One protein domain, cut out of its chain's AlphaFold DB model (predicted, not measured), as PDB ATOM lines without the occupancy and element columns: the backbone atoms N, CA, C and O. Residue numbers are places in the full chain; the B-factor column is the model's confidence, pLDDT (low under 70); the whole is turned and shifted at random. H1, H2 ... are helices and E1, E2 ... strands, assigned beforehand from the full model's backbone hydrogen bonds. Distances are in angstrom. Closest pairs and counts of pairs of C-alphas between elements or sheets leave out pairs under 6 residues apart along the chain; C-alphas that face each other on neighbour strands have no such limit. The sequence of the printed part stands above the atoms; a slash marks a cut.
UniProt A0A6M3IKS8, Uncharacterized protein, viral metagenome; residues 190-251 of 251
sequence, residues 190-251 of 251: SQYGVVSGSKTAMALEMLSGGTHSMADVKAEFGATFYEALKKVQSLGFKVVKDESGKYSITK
ATOM      1  N   SER A 190      52.234  41.006  86.095       66.25
ATOM      2  CA  SER A 190      50.923  41.367  86.630       66.25
ATOM      3  C   SER A 190      50.130  40.125  87.050       66.25
ATOM      4  O   SER A 190      50.460  39.000  86.661       66.25
ATOM      5  N   GLN A 191      49.015  40.339  87.756       64.75
ATOM      6  CA  GLN A 191      48.038  39.294  88.105       64.75
ATOM      7  C   GLN A 191      47.521  38.486  86.895       64.75
ATOM      8  O   GLN A 191      46.986  37.393  87.051       64.75
ATOM      9  N   TYR A 192      47.742  38.994  85.679       67.12
ATOM     10  CA  TYR A 192      47.401  38.352  84.412       67.12
ATOM     11  C   TYR A 192      48.620  37.743  83.686       67.12
ATOM     12  O   TYR A 192      48.594  37.527  82.474       67.12
ATOM     13  N   GLY A 193      49.740  37.517  84.379       66.00
ATOM     14  CA  GLY A 193      50.938  36.885  83.813       66.00
ATOM     15  C   GLY A 193      51.649  37.710  82.731       66.00
ATOM     16  O   GLY A 193      52.427  37.164  81.943       66.00
ATOM     17  N   VAL A 194      51.384  39.018  82.658       71.62
ATOM     18  CA  VAL A 194      51.953  39.939  81.664       71.62
ATOM     19  C   VAL A 194      52.994  40.831  82.325       71.62
ATOM     20  O   VAL A 194      52.766  41.301  83.424       71.62
ATOM     21  N   VAL A 195      54.116  41.101  81.654       71.06
ATOM     22  CA  VAL A 195      55.131  42.048  82.148       71.06
ATOM     23  C   VAL A 195      54.475  43.398  82.469       71.06
ATOM     24  O   VAL A 195      53.829  43.989  81.592       71.06
ATOM     25  N   SER A 196      54.618  43.854  83.713       61.44
ATOM     26  CA  SER A 196      54.125  45.148  84.186       61.44
ATOM     27  C   SER A 196      54.696  46.283  83.329       61.44
ATOM     28  O   SER A 196      55.813  46.206  82.816       61.44
ATOM     29  N   GLY A 197      53.876  47.299  83.057       64.31
ATOM     30  CA  GLY A 197      54.240  48.404  82.161       64.31
ATOM     31  C   GLY A 197      54.225  48.073  80.660       64.31
ATOM     32  O   GLY A 197      54.457  48.955  79.836       64.31
ATOM     33  N   SER A 198      53.925  46.832  80.259       73.81
ATOM     34  CA  SER A 198      53.639  46.547  78.848       73.81
ATOM     35  C   SER A 198      52.277  47.115  78.439       73.81
ATOM     36  O   SER A 198      51.345  47.171  79.238       73.81
ATOM     37  N   LYS A 199      52.123  47.450  77.153       75.31
ATOM     38  CA  LYS A 199      50.834  47.887  76.587       75.31
ATOM     39  C   LYS A 199      49.705  46.887  76.848       75.31
ATOM     40  O   LYS A 199      48.562  47.275  77.042       75.31
ATOM     41  N   THR A 200      50.031  45.596  76.881       72.19
ATOM     42  CA  THR A 200      49.076  44.544  77.229       72.19
ATOM     43  C   THR A 200      48.688  44.603  78.709       72.19
ATOM     44  O   THR A 200      47.530  44.374  79.016       72.19
ATOM     45  N   ALA A 201      49.610  44.917  79.625       75.38
ATOM     46  CA  ALA A 201      49.287  45.089  81.043       75.38
ATOM     47  C   ALA A 201      48.403  46.326  81.278       75.38
ATOM     48  O   ALA A 201      47.395  46.213  81.963       75.38
ATOM     49  N   MET A 202      48.709  47.451  80.625       73.69
ATOM     50  CA  MET A 202      47.897  48.676  80.700       73.69
ATOM     51  C   MET A 202      46.474  48.464  80.162       73.69
ATOM     52  O   MET A 202      45.501  48.843  80.805       73.69
ATOM     53  N   ALA A 203      46.331  47.769  79.026       76.31
ATOM     54  CA  ALA A 203      45.017  47.429  78.479       76.31
ATOM     55  C   ALA A 203      44.195  46.539  79.431       76.31
ATOM     56  O   ALA A 203      42.976  46.673  79.514       76.31
ATOM     57  N   LEU A 204      44.854  45.629  80.157       75.25
ATOM     58  CA  LEU A 204      44.206  44.773  81.153       75.25
ATOM     59  C   LEU A 204      43.797  45.544  82.403       75.25
ATOM     60  O   LEU A 204      42.728  45.279  82.941       75.25
ATOM     61  N   GLU A 205      44.610  46.502  82.843       77.06
ATOM     62  CA  GLU A 205      44.266  47.393  83.951       77.06
ATOM     63  C   GLU A 205      43.027  48.226  83.614       77.06
ATOM     64  O   GLU A 205      42.077  48.231  84.397       77.06
ATOM     65  N   MET A 206      42.963  48.810  82.413       75.38
ATOM     66  CA  MET A 206      41.800  49.590  81.967       75.38
ATOM     67  C   MET A 206      40.528  48.750  81.815       75.38
ATOM     68  O   MET A 206      39.436  49.246  82.085       75.38
ATOM     69  N   LEU A 207      40.659  47.475  81.436       73.94
ATOM     70  CA  LEU A 207      39.539  46.529  81.407       73.94
ATOM     71  C   LEU A 207      39.136  46.046  82.804       73.94
ATOM     72  O   LEU A 207      37.960  45.822  83.059       73.94
ATOM     73  N   SER A 208      40.086  45.882  83.724       70.88
ATOM     74  CA  SER A 208      39.781  45.484  85.103       70.88
ATOM     75  C   SER A 208      39.190  46.623  85.932       70.88
ATOM     76  O   SER A 208      38.421  46.368  86.851       70.88
ATOM     77  N   GLY A 209      39.515  47.871  85.584       69.12
ATOM     78  CA  GLY A 209      39.017  49.060  86.268       69.12
ATOM     79  C   GLY A 209      37.532  49.340  86.031       69.12
ATOM     80  O   GLY A 209      36.968  50.164  86.741       69.12
ATOM     81  N   GLY A 210      36.884  48.689  85.053       63.12
ATOM     82  CA  GLY A 210      35.442  48.833  84.808       63.12
ATOM     83  C   GLY A 210      34.999  50.233  84.364       63.12
ATOM     84  O   GLY A 210      33.806  50.502  84.254       63.12
ATOM     85  N   THR A 211      35.934  51.156  84.117       61.62
ATOM     86  CA  THR A 211      35.648  52.566  83.816       61.62
ATOM     87  C   THR A 211      35.571  52.867  82.324       61.62
ATOM     88  O   THR A 211      34.956  53.872  81.961       61.62
ATOM     89  N   HIS A 212      36.135  52.005  81.475       67.88
ATOM     90  CA  HIS A 212      36.309  52.243  80.041       67.88
ATOM     91  C   HIS A 212      35.466  51.295  79.183       67.88
ATOM     92  O   HIS A 212      35.257  50.127  79.520       67.88
ATOM     93  N   SER A 213      34.982  51.796  78.044       69.88
ATOM     94  CA  SER A 213      34.318  50.955  77.050       69.88
ATOM     95  C   SER A 213      35.352  50.179  76.223       69.88
ATOM     96  O   SER A 213      36.505  50.592  76.086       69.88
ATOM     97  N   MET A 214      34.948  49.067  75.596       72.62
ATOM     98  CA  MET A 214      35.829  48.361  74.651       72.62
ATOM     99  C   MET A 214      36.277  49.251  73.486       72.62
ATOM    100  O   MET A 214      37.352  49.022  72.937       72.62
ATOM    101  N   ALA A 215      35.470  50.241  73.097       75.06
ATOM    102  CA  ALA A 215      35.830  51.179  72.041       75.06
ATOM    103  C   ALA A 215      36.998  52.073  72.476       75.06
ATOM    104  O   ALA A 215      37.942  52.229  71.704       75.06
ATOM    105  N   ASP A 216      36.983  52.556  73.720       75.81
ATOM    106  CA  ASP A 216      38.043  53.406  74.277       75.81
ATOM    107  C   ASP A 216      39.356  52.627  74.394       75.81
ATOM    108  O   ASP A 216      40.392  53.044  73.875       75.81
ATOM    109  N   VAL A 217      39.298  51.419  74.967       73.75
ATOM    110  CA  VAL A 217      40.486  50.563  75.106       73.75
ATOM    111  C   VAL A 217      41.009  50.128  73.728       73.75
ATOM    112  O   VAL A 217      42.217  50.041  73.500       73.75
ATOM    113  N   LYS A 218      40.128  49.888  72.750       78.38
ATOM    114  CA  LYS A 218      40.545  49.569  71.377       78.38
ATOM    115  C   LYS A 218      41.164  50.774  70.667       78.38
ATOM    116  O   LYS A 218      42.126  50.578  69.923       78.38
ATOM    117  N   ALA A 219      40.642  51.979  70.872       77.12
ATOM    118  CA  ALA A 219      41.199  53.199  70.293       77.12
ATOM    119  C   ALA A 219      42.621  53.459  70.808       77.12
ATOM    120  O   ALA A 219      43.501  53.823  70.030       77.12
ATOM    121  N   GLU A 220      42.866  53.191  72.090       76.06
ATOM    122  CA  GLU A 220      44.155  53.447  72.729       76.06
ATOM    123  C   GLU A 220      45.205  52.358  72.445       76.06
ATOM    124  O   GLU A 220      46.374  52.655  72.180       76.06
ATOM    125  N   PHE A 221      44.805  51.080  72.425       75.56
ATOM    126  CA  PHE A 221      45.751  49.958  72.338       75.56
ATOM    127  C   PHE A 221      45.733  49.194  71.008       75.56
ATOM    128  O   PHE A 221      46.628  48.371  70.759       75.56
ATOM    129  N   GLY A 222      44.760  49.463  70.131       76.62
ATOM    130  CA  GLY A 222      44.663  48.897  68.786       76.62
ATOM    131  C   GLY A 222      44.734  47.369  68.777       76.62
ATOM    132  O   GLY A 222      43.935  46.682  69.407       76.62
ATOM    133  N   ALA A 223      45.722  46.808  68.075       74.06
ATOM    134  CA  ALA A 223      45.929  45.358  68.008       74.06
ATOM    135  C   ALA A 223      46.241  44.716  69.379       74.06
ATOM    136  O   ALA A 223      45.894  43.559  69.615       74.06
ATOM    137  N   THR A 224      46.838  45.474  70.303       72.94
ATOM    138  CA  THR A 224      47.236  44.994  71.639       72.94
ATOM    139  C   THR A 224      46.032  44.709  72.540       72.94
ATOM    140  O   THR A 224      46.125  43.893  73.455       72.94
ATOM    141  N   PHE A 225      44.883  45.328  72.257       77.00
ATOM    142  CA  PHE A 225      43.619  45.057  72.940       77.00
ATOM    143  C   PHE A 225      43.171  43.599  72.751       77.00
ATOM    144  O   PHE A 225      42.818  42.917  73.711       77.00
ATOM    145  N   TYR A 226      43.257  43.079  71.525       75.94
ATOM    146  CA  TYR A 226      42.880  41.693  71.237       75.94
ATOM    147  C   TYR A 226      43.842  40.687  71.880       75.94
ATOM    148  O   TYR A 226      43.424  39.614  72.315       75.94
ATOM    149  N   GLU A 227      45.125  41.039  71.990       75.81
ATOM    150  CA  GLU A 227      46.103  40.232  72.724       75.81
ATOM    151  C   GLU A 227      45.816  40.213  74.230       75.81
ATOM    152  O   GLU A 227      45.941  39.161  74.857       75.81
ATOM    153  N   ALA A 228      45.389  41.346  74.798       74.81
ATOM    154  CA  ALA A 228      44.954  41.436  76.187       74.81
ATOM    155  C   ALA A 228      43.729  40.544  76.438       74.81
ATOM    156  O   ALA A 228      43.799  39.660  77.288       74.81
ATOM    157  N   LEU A 229      42.666  40.671  75.634       75.94
ATOM    158  CA  LEU A 229      41.459  39.839  75.755       75.94
ATOM    159  C   LEU A 229      41.758  38.340  75.666       75.94
ATOM    160  O   LEU A 229      41.271  37.550  76.475       75.94
ATOM    161  N   LYS A 230      42.599  37.942  74.707       79.44
ATOM    162  CA  LYS A 230      42.992  36.541  74.541       79.44
ATOM    163  C   LYS A 230      43.728  36.009  75.773       79.44
ATOM    164  O   LYS A 230      43.542  34.850  76.137       79.44
ATOM    165  N   LYS A 231      44.545  36.843  76.426       75.56
ATOM    166  CA  LYS A 231      45.216  36.469  77.675       75.56
ATOM    167  C   LYS A 231      44.241  36.323  78.840       75.56
ATOM    168  O   LYS A 231      44.333  35.317  79.534       75.56
ATOM    169  N   VAL A 232      43.288  37.246  79.007       75.25
ATOM    170  CA  VAL A 232      42.220  37.144  80.028       75.25
ATOM    171  C   VAL A 232      41.486  35.812  79.902       75.25
ATOM    172  O   VAL A 232      41.431  35.045  80.860       75.25
ATOM    173  N   GLN A 233      41.036  35.486  78.686       76.12
ATOM    174  CA  GLN A 233      40.346  34.227  78.401       76.12
ATOM    175  C   GLN A 233      41.227  33.001  78.666       76.12
ATOM    176  O   GLN A 233      40.764  32.030  79.258       76.12
ATOM    177  N   SER A 234      42.506  33.038  78.273       74.06
ATOM    178  CA  SER A 234      43.434  31.917  78.504       74.06
ATOM    179  C   SER A 234      43.708  31.641  79.984       74.06
ATOM    180  O   SER A 234      44.106  30.535  80.336       74.06
ATOM    181  N   LEU A 235      43.487  32.635  80.845       71.31
ATOM    182  CA  LEU A 235      43.661  32.541  82.292       71.31
ATOM    183  C   LEU A 235      42.356  32.187  83.020       71.31
ATOM    184  O   LEU A 235      42.333  32.163  84.248       71.31
ATOM    185  N   GLY A 236      41.284  31.904  82.273       68.38
ATOM    186  CA  GLY A 236      39.984  31.516  82.817       68.38
ATOM    187  C   GLY A 236      39.121  32.684  83.288       68.38
ATOM    188  O   GLY A 236      38.036  32.447  83.802       68.38
ATOM    189  N   PHE A 237      39.562  33.925  83.089       73.69
ATOM    190  CA  PHE A 237      38.765  35.105  83.398       73.69
ATOM    191  C   PHE A 237      37.820  35.430  82.234       73.69
ATOM    192  O   PHE A 237      38.126  35.205  81.058       73.69
ATOM    193  N   LYS A 238      36.663  35.997  82.560       74.75
ATOM    194  CA  LYS A 238      35.647  36.457  81.617       74.75
ATOM    195  C   LYS A 238      35.569  37.972  81.647       74.75
ATOM    196  O   LYS A 238      35.720  38.594  82.690       74.75
ATOM    197  N   VAL A 239      35.308  38.558  80.486       74.69
ATOM    198  CA  VAL A 239      35.008  39.985  80.379       74.69
ATOM    199  C   VAL A 239      33.493  40.123  80.370       74.69
ATOM    200  O   VAL A 239      32.842  39.628  79.449       74.69
ATOM    201  N   VAL A 240      32.939  40.732  81.412       73.81
ATOM    202  CA  VAL A 240      31.498  40.936  81.581       73.81
ATOM    203  C   VAL A 240      31.167  42.376  81.221       73.81
ATOM    204  O   VAL A 240      31.959  43.281  81.475       73.81
ATOM    205  N   LYS A 241      30.024  42.575  80.565       74.94
ATOM    206  CA  LYS A 241      29.499  43.898  80.238       74.94
ATOM    207  C   LYS A 241      28.500  44.301  81.314       74.94
ATOM    208  O   LYS A 241      27.513  43.596  81.507       74.94
ATOM    209  N   ASP A 242      28.739  45.433  81.954       72.06
ATOM    210  CA  ASP A 242      27.809  46.019  82.911       72.06
ATOM    211  C   ASP A 242      26.653  46.721  82.181       72.06
ATOM    212  O   ASP A 242      26.748  47.067  80.998       72.06
ATOM    213  N   GLU A 243      25.566  46.997  82.903       71.00
ATOM    214  CA  GLU A 243      24.370  47.683  82.381       71.00
ATOM    215  C   GLU A 243      24.684  49.076  81.803       71.00
ATOM    216  O   GLU A 243      24.005  49.556  80.898       71.00
ATOM    217  N   SER A 244      25.782  49.691  82.255       66.94
ATOM    218  CA  SER A 244      26.311  50.963  81.742       66.94
ATOM    219  C   SER A 244      27.081  50.842  80.417       66.94
ATOM    220  O   SER A 244      27.598  51.832  79.901       66.94
ATOM    221  N   GLY A 245      27.206  49.635  79.863       64.06
ATOM    222  CA  GLY A 245      27.965  49.368  78.642       64.06
ATOM    223  C   GLY A 245      29.482  49.290  78.823       64.06
ATOM    224  O   GLY A 245      30.201  49.111  77.834       64.06
ATOM    225  N   LYS A 246      29.959  49.399  80.065       72.25
ATOM    226  CA  LYS A 246      31.364  49.241  80.453       72.25
ATOM    227  C   LYS A 246      31.706  47.774  80.657       72.25
ATOM    228  O   LYS A 246      30.813  46.948  80.820       72.25
ATOM    229  N   TYR A 247      32.992  47.452  80.603       69.00
ATOM    230  CA  TYR A 247      33.452  46.074  80.711       69.00
ATOM    231  C   TYR A 247      34.364  45.904  81.914       69.00
ATOM    232  O   TYR A 247      35.268  46.711  82.111       69.00
ATOM    233  N   SER A 248      34.130  44.840  82.675       73.62
ATOM    234  CA  SER A 248      34.914  44.436  83.837       73.62
ATOM    235  C   SER A 248      35.448  43.014  83.642       73.62
ATOM    236  O   SER A 248      34.907  42.223  82.861       73.62
ATOM    237  N   ILE A 249      36.560  42.689  84.303       75.19
ATOM    238  CA  ILE A 249      37.141  41.342  84.274       75.19
ATOM    239  C   ILE A 249      36.707  40.599  85.538       75.19
ATOM    240  O   ILE A 249      37.054  41.004  86.645       75.19
ATOM    241  N   THR A 250      36.014  39.477  85.358       71.38
ATOM    242  CA  THR A 250      35.512  38.614  86.435       71.38
ATOM    243  C   THR A 250      36.121  37.222  86.303       71.38
ATOM    244  O   THR A 250      36.427  36.779  85.195       71.38
ATOM    245  N   LYS A 251      36.335  36.530  87.421       65.31
ATOM    246  CA  LYS A 251      36.817  35.144  87.427       65.31
ATOM    247  C   LYS A 251      35.658  34.157  87.344       65.31
ATOM    248  O   LYS A 251      34.643  34.408  88.027       65.31
TER     249      LYS A 251
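This is residues 190 to 251 of the 251 residues of an uncharacterized protein of viral metagenome (UniProt A0A6M3IKS8). A small hairpin of two strands, E1 and E2, packs at one side of three helices, with E2 next to residues 204 to 208 of H1 and E1 near residues 229 to 233 of H3. H1 is in the middle of the helices: H2 folds back beside it, and H3 packs on it at a steep tilt. The printed part has 62 residues, with three named helices and then two named strands in the order H1, H2, H3, E1, E2; the sheet, E1 - E2, is antiparallel and the class is mixed, helices and strands. The whole is compact, with a radius of gyration of the C-alphas of 10.5 A and spans of 31 by 25 by 15 A.

E1 is residues 238 to 241 and E2 residues 247 to 250, whose last C-alpha is at (35.512, 38.614, 86.435). H1, residues 199 to 208, begins at C-alpha (50.834, 47.887, 76.587) and is 14.2 A long. H2 is residues 214 to 221, 10.3 A. H3, residues 223 to 234, is the longest helix at 17.2 A.

E1 and E2 form an antiparallel hairpin at 144 degrees, with N 238 and O 250 2.8 A apart and N 248 and O 240 2.9 A apart, within hydrogen-bond range. The closest C-alphas of H1 and E2 are those of Ser 208 and Ile 249, 5.0 A; H1 and E1 are only just apart, at 8.0 A. The closest C-alphas of H3 and E1 are those of Val 232 and Lys 238, 6.8 A. H1 and H3 touch, closest at the C-alphas of Thr 200 and Ala 228, 5.3 A, at a steep tilt of 61 degrees, the same way. H1 and H2 touch as a helical hairpin, closest at the C-alphas of Ala 203 and Val 217, 6.5 A, at a shallow tilt of 22 degrees, opposite ways. H2 and H3 are close but not clearly touching, with 2 pairs of C-alphas within 8 A, the closest those of Lys 218 and Phe 225, 5.7 A. H2 and E1 are apart. In H1 and H2 every O i to N i+4 pair is within hydrogen-bond range; in H3, 7 of 8 are.

The two C-alphas farthest apart, those of Val 195 and Glu 243, are 31.3 A apart. The printed part has no cut, ends at the chain's last residue, Lys 251, and its four links are tight. The mean pLDDT of the printed part is 72.3; 16 residues are under 70, among them 190 to 193 and 209 to 213.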